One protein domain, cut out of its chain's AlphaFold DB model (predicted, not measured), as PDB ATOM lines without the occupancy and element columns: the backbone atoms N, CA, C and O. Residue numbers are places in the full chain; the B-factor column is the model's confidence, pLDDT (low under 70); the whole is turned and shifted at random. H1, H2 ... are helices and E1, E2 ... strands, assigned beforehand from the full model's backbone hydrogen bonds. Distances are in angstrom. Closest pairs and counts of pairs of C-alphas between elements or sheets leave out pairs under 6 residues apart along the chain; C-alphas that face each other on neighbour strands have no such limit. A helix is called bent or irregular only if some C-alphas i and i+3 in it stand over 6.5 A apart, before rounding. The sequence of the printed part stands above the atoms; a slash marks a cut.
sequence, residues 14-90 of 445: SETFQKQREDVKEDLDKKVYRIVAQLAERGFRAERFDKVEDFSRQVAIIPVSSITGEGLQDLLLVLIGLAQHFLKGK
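What this domain is: This is residues 14 to 90 of the 445 residues of a protein of Candidatus Aenigmarchaeota archaeon (UniProt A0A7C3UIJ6). A small parallel sheet of two short strands, E1 and E2, forms the middle of the domain, with the long helix H2 packed along E1 and the second long helix, H3, on the far side of the sheet from H2, so that the two long helices stay apart. The short helix H1 is near the first end of H2, and the turn from H1 into H2, residues 18 to 24, sticks out, while the link from E2 to H3 swings out as a loop round residue 66. The printed part has 77 residues with three named helices and two named strands, in the order H1, H2, E1, E2, H3, and its class is mostly helix. It is only just compact, close to loose, with a radius of gyration of the C-alphas of 13.7 A, and its C-alphas span 44 by 30 by 21 A.

Where its parts are: The sheet holds E1, residues 46 to 48, which begins at C-alpha 46 at (319.202, 350.921, 116.924), and E2, residues 59 to 61. From first to last C-alpha E1 is 7.2 A long and E2 6.5 A. H2, residues 22 to 41, is the longest helix, 28.4 A from C-alpha 22 at (299.183, 353.436, 128.036) to C-alpha 41 at (318.287, 355.755, 107.165). H1, residues 14 to 18, begins at the first printed residue and is 6.4 A long. H3, residues 72 to 86, is 21.1 A long and ends at C-alpha 86 at (334.136, 345.795, 125.086).

How they stand to each other: E1 and E2 are parallel neighbours, with an angle of 31 degrees between their N-to-C directions. C-alphas 46 and 59 face each other at 4.3 A, and C-alphas 48 and 61 face each other at 4.5 A. Across this pair, N 47 and O 59 are 3.0 A apart and N 61 and O 47 are 2.8 A apart, both within hydrogen-bond range. From H2 to E1 there are 5 pairs of C-alphas within 8 A, the closest being those of Val 36 and Ala 46 at 5.5 A. From H2 to E2 there is 1 such pair, the C-alphas of Val 32 and Ile 61 at 7.8 A. H1 and H2 are close but not clearly touching, their closest C-alphas being those of Phe 17 and Lys 25 at 6.8 A. H2 and H3 are apart, and so are E1 and H3. H1 and H3 are only just apart, with their closest C-alphas 8.3 A from each other. In H1, H2 and H3 each O i to N i+4 pair is within hydrogen-bond range, and no helix is bent.

The domain as a whole: The two C-alphas farthest apart are those of Asp 23 and Gly 89, 44.7 A from each other, while the first and last printed C-alphas, Ser 14 and Lys 90, are 30.7 A apart. The strand centres are nearest to the mean of the C-alphas, E2 at 4.7 A and E1 at 5.8 A, and those of H1, at 12.9 A, and H3, at 11.2 A, are farthest from it. Residues 18 to 24, of which 22 to 24 belong to H2, stand free. The links from H1 to H2 and from H2 to E1 are tight, those from E1 to E2 and from E2 to H3 are short with 10 residues each, and no link is long. The printed part has no cut. Its mean pLDDT is 94.5, and no printed residue is under 70.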
ATOM      1  N   SER A  14     312.840 352.161 133.316       91.00
ATOM      2  CA  SER A  14     311.978 350.975 133.279       91.00
ATOM      3  C   SER A  14     310.848 351.039 134.313       91.00
ATOM      4  O   SER A  14     309.714 350.661 134.021       91.00
ATOM      5  N   GLU A  15     311.121 351.588 135.499       93.00
ATOM      6  CA  GLU A  15     310.125 351.740 136.563       93.00
ATOM      7  C   GLU A  15     309.158 352.893 136.296       93.00
ATOM      8  O   GLU A  15     307.945 352.738 136.465       93.00
ATOM      9  N   THR A  16     309.674 354.059 135.888       94.94
ATOM     10  CA  THR A  16     308.818 355.216 135.583       94.94
ATOM     11  C   THR A  16     307.935 354.933 134.372       94.94
ATOM     12  O   THR A  16     306.744 355.243 134.410       94.94
ATOM     13  N   PHE A  17     308.466 354.255 133.350       95.50
ATOM     14  CA  PHE A  17     307.744 353.895 132.134       95.50
ATOM     15  C   PHE A  17     306.543 353.004 132.444       95.50
ATOM     16  O   PHE A  17     305.442 353.301 131.988       95.50
ATOM     17  N   GLN A  18     306.705 351.968 133.275       94.62
ATOM     18  CA  GLN A  18     305.610 351.060 133.643       94.62
ATOM     19  C   GLN A  18     304.452 351.760 134.368       94.62
ATOM     20  O   GLN A  18     303.297 351.372 134.171       94.62
ATOM     21  N   LYS A  19     304.747 352.804 135.153       95.75
ATOM     22  CA  LYS A  19     303.764 353.590 135.917       95.75
ATOM     23  C   LYS A  19     303.005 354.621 135.075       95.75
ATOM     24  O   LYS A  19     302.070 355.237 135.586       95.75
ATOM     25  N   GLN A  20     303.400 354.840 133.821       96.50
ATOM     26  CA  GLN A  20     302.690 355.758 132.932       96.50
ATOM     27  C   GLN A  20     301.387 355.146 132.413       96.50
ATOM     28  O   GLN A  20     301.218 353.927 132.357       96.50
ATOM     29  N   ARG A  21     300.474 356.012 131.974       97.12
ATOM     30  CA  ARG A  21     299.292 355.597 131.211       97.12
ATOM     31  C   ARG A  21     299.699 355.021 129.852       97.12
ATOM     32  O   ARG A  21     300.691 355.457 129.272       97.12
ATOM     33  N   GLU A  22     298.901 354.098 129.321       96.62
ATOM     34  CA  GLU A  22     299.183 353.436 128.036       96.62
ATOM     35  C   GLU A  22     299.317 354.417 126.863       96.62
ATOM     36  O   GLU A  22     300.248 354.307 126.072       96.62
ATOM     37  N   ASP A  23     298.481 355.455 126.796       96.50
ATOM     38  CA  ASP A  23     298.560 356.460 125.729       96.50
ATOM     39  C   ASP A  23     299.871 357.271 125.762       96.50
ATOM     40  O   ASP A  23     300.424 357.631 124.721       96.50
ATOM     41  N   VAL A  24     300.407 357.508 126.962       96.56
ATOM     42  CA  VAL A  24     301.687 358.194 127.182       96.56
ATOM     43  C   VAL A  24     302.862 357.280 126.814       96.56
ATOM     44  O   VAL A  24     303.825 357.738 126.195       96.56
ATOM     45  N   LYS A  25     302.777 355.984 127.154       96.00
ATOM     46  CA  LYS A  25     303.763 354.968 126.746       96.00
ATOM     47  C   LYS A  25     303.847 354.872 125.224       96.00
ATOM     48  O   LYS A  25     304.945 354.932 124.675       96.00
ATOM     49  N   GLU A  26     302.699 354.804 124.550       95.69
ATOM     50  CA  GLU A  26     302.629 354.771 123.088       95.69
ATOM     51  C   GLU A  26     303.216 356.027 122.434       95.69
ATOM     52  O   GLU A  26     303.905 355.916 121.420       95.69
ATOM     53  N   ASP A  27     302.952 357.226 122.970       95.88
ATOM     54  CA  ASP A  27     303.542 358.458 122.426       95.88
ATOM     55  C   ASP A  27     305.069 358.466 122.584       95.88
ATOM     56  O   ASP A  27     305.778 358.866 121.655       95.88
ATOM     57  N   LEU A  28     305.603 357.980 123.712       95.69
ATOM     58  CA  LEU A  28     307.051 357.826 123.866       95.69
ATOM     59  C   LEU A  28     307.615 356.815 122.864       95.69
ATOM     60  O   LEU A  28     308.582 357.135 122.174       95.69
ATOM     61  N   ASP A  29     307.006 355.638 122.743       95.12
ATOM     62  CA  ASP A  29     307.474 354.601 121.821       95.12
ATOM     63  C   ASP A  29     307.425 355.070 120.363       95.12
ATOM     64  O   ASP A  29     308.383 354.852 119.623       95.12
ATOM     65  N   LYS A  30     306.392 355.820 119.954       95.88
ATOM     66  CA  LYS A  30     306.330 356.455 118.623       95.88
ATOM     67  C   LYS A  30     307.498 357.418 118.395       95.88
ATOM     68  O   LYS A  30     308.073 357.445 117.304       95.88
ATOM     69  N   LYS A  31     307.877 358.209 119.405       95.81
ATOM     70  CA  LYS A  31     309.029 359.124 119.312       95.81
ATOM     71  C   LYS A  31     310.357 358.371 119.258       95.81
ATOM     72  O   LYS A  31     311.207 358.742 118.453       95.81
ATOM     73  N   VAL A  32     310.529 357.319 120.060       96.06
ATOM     74  CA  VAL A  32     311.726 356.463 120.016       96.06
ATOM     75  C   VAL A  32     311.832 355.773 118.657       96.06
ATOM     76  O   VAL A  32     312.887 355.826 118.033       96.06
ATOM     77  N   TYR A  33     310.731 355.236 118.129       95.88
ATOM     78  CA  TYR A  33     310.707 354.589 116.817       95.88
ATOM     79  C   TYR A  33     311.075 355.549 115.680       95.88
ATOM     80  O   TYR A  33     311.755 355.168 114.730       95.88
ATOM     81  N   ARG A  34     310.708 356.833 115.792       96.88
ATOM     82  CA  ARG A  34     311.174 357.864 114.855       96.88
ATOM     83  C   ARG A  34     312.698 358.026 114.888       96.88
ATOM     84  O   ARG A  34     313.296 358.184 113.828       96.88
ATOM     85  N   ILE A  35     313.320 357.977 116.067       96.88
ATOM     86  CA  ILE A  35     314.787 358.022 116.203       96.88
ATOM     87  C   ILE A  35     315.409 356.767 115.580       96.88
ATOM     88  O   ILE A  35     316.367 356.879 114.819       96.88
ATOM     89  N   VAL A  36     314.833 355.589 115.838       97.00
ATOM     90  CA  VAL A  36     315.269 354.321 115.226       97.00
ATOM     91  C   VAL A  36     315.224 354.407 113.698       97.00
ATOM     92  O   VAL A  36     316.212 354.080 113.045       97.00
ATOM     93  N   ALA A  37     314.133 354.915 113.119       96.75
ATOM     94  CA  ALA A  37     314.007 355.095 111.672       96.75
ATOM     95  C   ALA A  37     315.081 356.042 111.108       96.75
ATOM     96  O   ALA A  37     315.731 355.720 110.116       96.75
ATOM     97  N   GLN A  38     315.335 357.172 111.776       97.00
ATOM     98  CA  GLN A  38     316.371 358.129 111.366       97.00
ATOM     99  C   GLN A  38     317.793 357.551 111.448       97.00
ATOM    100  O   GLN A  38     318.653 357.901 110.635       97.00
ATOM    101  N   LEU A  39     318.060 356.691 112.432       96.50
ATOM    102  CA  LEU A  39     319.327 355.970 112.548       96.50
ATOM    103  C   LEU A  39     319.453 354.906 111.451       96.50
ATOM    104  O   LEU A  39     320.508 354.813 110.821       96.50
ATOM    105  N   ALA A  40     318.368 354.193 111.141       95.81
ATOM    106  CA  ALA A  40     318.326 353.195 110.077       95.81
ATOM    107  C   ALA A  40     318.562 353.803 108.683       95.81
ATOM    108  O   ALA A  40     319.328 353.238 107.903       95.81
ATOM    109  N   GLU A  41     318.003 354.984 108.393       96.12
ATOM    110  CA  GLU A  41     318.287 355.755 107.165       96.12
ATOM    111  C   GLU A  41     319.782 356.074 106.992       96.12
ATOM    112  O   GLU A  41     320.262 356.234 105.872       96.12
ATOM    113  N   ARG A  42     320.529 356.149 108.100       94.06
ATOM    114  CA  ARG A  42     321.981 356.386 108.139       94.06
ATOM    115  C   ARG A  42     322.793 355.093 108.267       94.06
ATOM    116  O   ARG A  42     324.002 355.155 108.460       94.06
ATOM    117  N   GLY A  43     322.143 353.933 108.173       94.25
ATOM    118  CA  GLY A  43     322.778 352.616 108.242       94.25
ATOM    119  C   GLY A  43     323.012 352.073 109.655       94.25
ATOM    120  O   GLY A  43     323.603 351.005 109.798       94.25
ATOM    121  N   PHE A  44     322.538 352.753 110.702       95.75
ATOM    122  CA  PHE A  44     322.660 352.282 112.080       95.75
ATOM    123  C   PHE A  44     321.433 351.469 112.486       95.75
ATOM    124  O   PHE A  44     320.302 351.948 112.429       95.75
ATOM    125  N   ARG A  45     321.653 350.242 112.965       96.31
ATOM    126  CA  ARG A  45     320.615 349.498 113.689       96.31
ATOM    127  C   ARG A  45     320.563 350.039 115.107       96.31
ATOM    128  O   ARG A  45     321.603 350.153 115.748       96.31
ATOM    129  N   ALA A  46     319.379 350.369 115.592       97.19
ATOM    130  CA  ALA A  46     319.202 350.921 116.924       97.19
ATOM    131  C   ALA A  46     317.939 350.357 117.555       97.19
ATOM    132  O   ALA A  46     316.987 350.059 116.835       97.19
ATOM    133  N   GLU A  47     317.935 350.242 118.878       97.12
ATOM    134  CA  GLU A  47     316.706 350.005 119.620       97.12
ATOM    135  C   GLU A  47     316.718 350.671 120.993       97.12
ATOM    136  O   GLU A  47     317.775 351.061 121.500       97.12
ATOM    137  N   ARG A  48     315.542 350.798 121.621       96.25
ATOM    138  CA  ARG A  48     315.466 351.166 123.044       96.25
ATOM    139  C   ARG A  48     316.269 350.163 123.876       96.25
ATOM    140  O   ARG A  48     316.217 348.969 123.606       96.25
ATOM    141  N   PHE A  49     317.029 350.641 124.857       95.25
ATOM    142  CA  PHE A  49     318.052 349.834 125.540       95.25
ATOM    143  C   PHE A  49     317.540 348.523 126.165       95.25
ATOM    144  O   PHE A  49     318.288 347.556 126.231       95.25
ATOM    145  N   ASP A  50     316.275 348.475 126.587       92.88
ATOM    146  CA  ASP A  50     315.595 347.301 127.147       92.88
ATOM    147  C   ASP A  50     315.116 346.292 126.084       92.88
ATOM    148  O   ASP A  50     314.678 345.196 126.428       92.88
ATOM    149  N   LYS A  51     315.206 346.650 124.800       94.50
ATOM    150  CA  LYS A  51     314.866 345.821 123.630       94.50
ATOM    151  C   LYS A  51     316.086 345.463 122.774       94.50
ATOM    152  O   LYS A  51     315.936 344.845 121.724       94.50
ATOM    153  N   VAL A  52     317.286 345.873 123.182       95.50
ATOM    154  CA  VAL A  52     318.521 345.529 122.468       95.50
ATOM    155  C   VAL A  52     318.835 344.049 122.685       95.50
ATOM    156  O   VAL A  52     318.963 343.595 123.820       95.50
ATOM    157  N   GLU A  53     318.993 343.307 121.590       93.25
ATOM    158  CA  GLU A  53     319.373 341.889 121.612       93.25
ATOM    159  C   GLU A  53     320.896 341.723 121.554       93.25
ATOM    160  O   GLU A  53     321.462 340.854 122.217       93.25
ATOM    161  N   ASP A  54     321.571 342.572 120.772       92.94
ATOM    162  CA  ASP A  54     323.017 342.522 120.569       92.94
ATOM    163  C   ASP A  54     323.630 343.929 120.581       92.94
ATOM    164  O   ASP A  54     323.638 344.654 119.580       92.94
ATOM    165  N   PHE A  55     324.221 344.286 121.721       92.12
ATOM    166  CA  PHE A  55     324.914 345.559 121.932       92.12
ATOM    167  C   PHE A  55     326.175 345.742 121.066       92.12
ATOM    168  O   PHE A  55     326.696 346.852 120.992       92.12
ATOM    169  N   SER A  56     326.672 344.698 120.390       89.81
ATOM    170  CA  SER A  56     327.777 344.827 119.426       89.81
ATOM    171  C   SER A  56     327.316 345.291 118.040       89.81
ATOM    172  O   SER A  56     328.129 345.745 117.233       89.81
ATOM    173  N   ARG A  57     326.011 345.185 117.749       92.50
ATOM    174  CA  ARG A  57     325.421 345.479 116.430       92.50
ATOM    175  C   ARG A  57     324.337 346.544 116.464       92.50
ATOM    176  O   ARG A  57     323.991 347.073 115.408       92.50
ATOM    177  N   GLN A  58     323.775 346.820 117.637       95.00
ATOM    178  CA  GLN A  58     322.675 347.757 117.820       95.00
ATOM    179  C   GLN A  58     323.087 348.908 118.737       95.00
ATOM    180  O   GLN A  58     323.624 348.706 119.823       95.00
ATOM    181  N   VAL A  59     322.777 350.130 118.310       95.56
ATOM    182  CA  VAL A  59     322.883 351.332 119.136       95.56
ATOM    183  C   VAL A  59     321.751 351.328 120.162       95.56
ATOM    184  O   VAL A  59     320.577 351.285 119.797       95.56
ATOM    185  N   ALA A  60     322.099 351.402 121.445       96.31
ATOM    186  CA  ALA A  60     321.128 351.488 122.528       96.31
ATOM    187  C   ALA A  60     320.616 352.925 122.700       96.31
ATOM    188  O   ALA A  60     321.395 353.859 122.890       96.31
ATOM    189  N   ILE A  61     319.296 353.101 122.670       97.06
ATOM    190  CA  ILE A  61     318.618 354.371 122.945       97.06
ATOM    191  C   ILE A  61     318.128 354.339 124.394       97.06
ATOM    192  O   ILE A  61     317.238 353.557 124.732       97.06
ATOM    193  N   ILE A  62     318.692 355.199 125.247       96.31
ATOM    194  CA  ILE A  62     318.307 355.332 126.658       96.31
ATOM    195  C   ILE A  62     317.464 356.605 126.831       96.31
ATOM    196  O   ILE A  62     318.004 357.708 126.701       96.31
ATOM    197  N   PRO A  63     316.155 356.505 127.121       96.12
ATOM    198  CA  PRO A  63     315.347 357.677 127.434       96.12
ATOM    199  C   PRO A  63     315.742 358.247 128.798       96.12
ATOM    200  O   PRO A  63     315.711 357.544 129.805       96.12
ATOM    201  N   VAL A  64     316.084 359.536 128.831       96.31
ATOM    202  CA  VAL A  64     316.491 360.240 130.052       96.31
ATOM    203  C   VAL A  64     315.809 361.598 130.173       96.31
ATOM    204  O   VAL A  64     315.387 362.199 129.181       96.31
ATOM    205  N   SER A  65     315.756 362.119 131.394       95.62
ATOM    206  CA  SER A  65     315.356 363.494 131.684       95.62
ATOM    207  C   SER A  65     316.430 364.177 132.520       95.62
ATOM    208  O   SER A  65     316.589 363.883 133.701       95.62
ATOM    209  N   SER A  66     317.136 365.144 131.932       93.44
ATOM    210  CA  SER A  66     318.147 365.939 132.646       93.44
ATOM    211  C   SER A  66     317.557 366.852 133.728       93.44
ATOM    212  O   SER A  66     318.288 367.320 134.592       93.44
ATOM    213  N   ILE A  67     316.242 367.102 133.697       94.50
ATOM    214  CA  ILE A  67     315.544 367.943 134.679       94.50
ATOM    215  C   ILE A  67     315.126 367.122 135.902       94.50
ATOM    216  O   ILE A  67     315.262 367.586 137.028       94.50
ATOM    217  N   THR A  68     314.579 365.922 135.687       95.06
ATOM    218  CA  THR A  68     314.020 365.089 136.770       95.06
ATOM    219  C   THR A  68     314.970 363.990 137.232       95.06
ATOM    220  O   THR A  68     314.714 363.370 138.259       95.06
ATOM    221  N   GLY A  69     316.046 363.732 136.487       95.38
ATOM    222  CA  GLY A  69     316.994 362.651 136.749       95.38
ATOM    223  C   GLY A  69     316.491 361.261 136.344       95.38
ATOM    224  O   GLY A  69     317.197 360.282 136.559       95.38
ATOM    225  N   GLU A  70     315.289 361.156 135.765       96.75
ATOM    226  CA  GLU A  70     314.737 359.880 135.294       96.75
ATOM    227  C   GLU A  70     315.638 359.263 134.214       96.75
ATOM    228  O   GLU A  70     316.050 359.956 133.279       96.75
ATOM    229  N   GLY A  71     315.934 357.967 134.342       96.25
ATOM    230  CA  GLY A  71     316.736 357.205 133.375       96.25
ATOM    231  C   GLY A  71     318.256 357.381 133.488       96.25
ATOM    232  O   GLY A  71     319.001 356.714 132.768       96.25
ATOM    233  N   LEU A  72     318.754 358.248 134.382       95.81
ATOM    234  CA  LEU A  72     320.201 358.434 134.554       95.81
ATOM    235  C   LEU A  72     320.885 357.170 135.085       95.81
ATOM    236  O   LEU A  72     322.013 356.884 134.691       95.81
ATOM    237  N   GLN A  73     320.211 356.387 135.934       94.06
ATOM    238  CA  GLN A  73     320.745 355.106 136.396       94.06
ATOM    239  C   GLN A  73     320.914 354.114 135.246       94.06
ATOM    240  O   GLN A  73     321.961 353.478 135.152       94.06
ATOM    241  N   ASP A  74     319.919 354.007 134.360       95.31
ATOM    242  CA  ASP A  74     319.979 353.119 133.196       95.31
ATOM    243  C   ASP A  74     321.100 353.548 132.246       95.31
ATOM    244  O   ASP A  74     321.877 352.712 131.789       95.31
ATOM    245  N   LEU A  75     321.241 354.857 132.008       96.06
ATOM    246  CA  LEU A  75     322.329 355.407 131.200       96.06
ATOM    247  C   LEU A  75     323.696 355.008 131.767       96.06
ATOM    248  O   LEU A  75     324.540 354.494 131.035       96.06
ATOM    249  N   LEU A  76     323.911 355.222 133.067       94.88
ATOM    250  CA  LEU A  76     325.167 354.876 133.734       94.88
ATOM    251  C   LEU A  76     325.430 353.367 133.707       94.88
ATOM    252  O   LEU A  76     326.553 352.952 133.424       94.88
ATOM    253  N   LEU A  77     324.405 352.548 133.951       94.25
ATOM    254  CA  LEU A  77     324.510 351.092 133.918       94.25
ATOM    255  C   LEU A  77     324.924 350.591 132.531       94.25
ATOM    256  O   LEU A  77     325.866 349.804 132.422       94.25
ATOM    257  N   VAL A  78     324.252 351.065 131.477       94.25
ATOM    258  CA  VAL A  78     324.564 350.684 130.095       94.25
ATOM    259  C   VAL A  78     325.980 351.132 129.732       94.25
ATOM    260  O   VAL A  78     326.755 350.323 129.228       94.25
ATOM    261  N   LEU A  79     326.368 352.371 130.047       93.88
ATOM    262  CA  LEU A  79     327.721 352.872 129.774       93.88
ATOM    263  C   LEU A  79     328.807 352.031 130.460       93.88
ATOM    264  O   LEU A  79     329.769 351.622 129.804       93.88
ATOM    265  N   ILE A  80     328.648 351.738 131.755       93.25
ATOM    266  CA  ILE A  80     329.607 350.925 132.519       93.25
ATOM    267  C   ILE A  80     329.670 349.504 131.953       93.25
ATOM    268  O   ILE A  80     330.766 348.986 131.741       93.25
ATOM    269  N   GLY A  81     328.520 348.886 131.671       92.56
ATOM    270  CA  GLY A  81     328.450 347.530 131.122       92.56
ATOM    271  C   GLY A  81     329.150 347.411 129.768       92.56
ATOM    272  O   GLY A  81     329.963 346.507 129.568       92.56
ATOM    273  N   LEU A  82     328.910 348.365 128.863       92.44
ATOM    274  CA  LEU A  82     329.565 348.407 127.555       92.44
ATOM    275  C   LEU A  82     331.077 348.618 127.682       92.44
ATOM    276  O   LEU A  82     331.851 347.906 127.040       92.44
ATOM    277  N   ALA A  83     331.512 349.551 128.533       91.75
ATOM    278  CA  ALA A  83     332.932 349.805 128.754       91.75
ATOM    279  C   ALA A  83     333.645 348.570 129.331       91.75
ATOM    280  O   ALA A  83     334.691 348.162 128.825       91.75
ATOM    281  N   GLN A  84     333.061 347.924 130.341       89.75
ATOM    282  CA  GLN A  84     333.637 346.726 130.954       89.75
ATOM    283  C   GLN A  84     333.704 345.542 129.987       89.75
ATOM    284  O   GLN A  84     334.690 344.803 130.003       89.75
ATOM    285  N   HIS A  85     332.680 345.351 129.155       90.50
ATOM    286  CA  HIS A  85     332.617 344.213 128.244       90.50
ATOM    287  C   HIS A  85     333.519 344.398 127.016       90.50
ATOM    288  O   HIS A  85     334.277 343.493 126.670       90.50
ATOM    289  N   PHE A  86     333.480 345.571 126.379       90.81
ATOM    290  CA  PHE A  86     334.136 345.795 125.086       90.81
ATOM    291  C   PHE A  86     335.474 346.539 125.175       90.81
ATOM    292  O   PHE A  86     336.287 346.431 124.257       90.81
ATOM    293  N   LEU A  87     335.735 347.288 126.252       90.25
ATOM    294  CA  LEU A  87     336.922 348.149 126.364       90.25
ATOM    295  C   LEU A  87     337.932 347.673 127.410       90.25
ATOM    296  O   LEU A  87     338.933 348.350 127.615       90.25
ATOM    297  N   LYS A  88     337.750 346.496 128.026       87.00
ATOM    298  CA  LYS A  88     338.630 345.988 129.099       87.00
ATOM    299  C   LYS A  88     340.128 346.073 128.773       87.00
ATOM    300  O   LYS A  88     340.906 346.489 129.623       87.00
ATOM    301  N   GLY A  89     340.527 345.719 127.550       83.69
ATOM    302  CA  GLY A  89     341.929 345.783 127.108       83.69
ATOM    303  C   GLY A  89     342.457 347.196 126.828       83.69
ATOM    304  O   GLY A  89     343.659 347.368 126.692       83.69
ATOM    305  N   LYS A  90     341.575 348.196 126.735       82.69
ATOM    306  CA  LYS A  90     341.905 349.612 126.509       82.69
ATOM    307  C   LYS A  90     341.849 350.458 127.788       82.69
ATOM    308  O   LYS A  90     342.144 351.642 127.733       82.69
TER     309      LYS A  90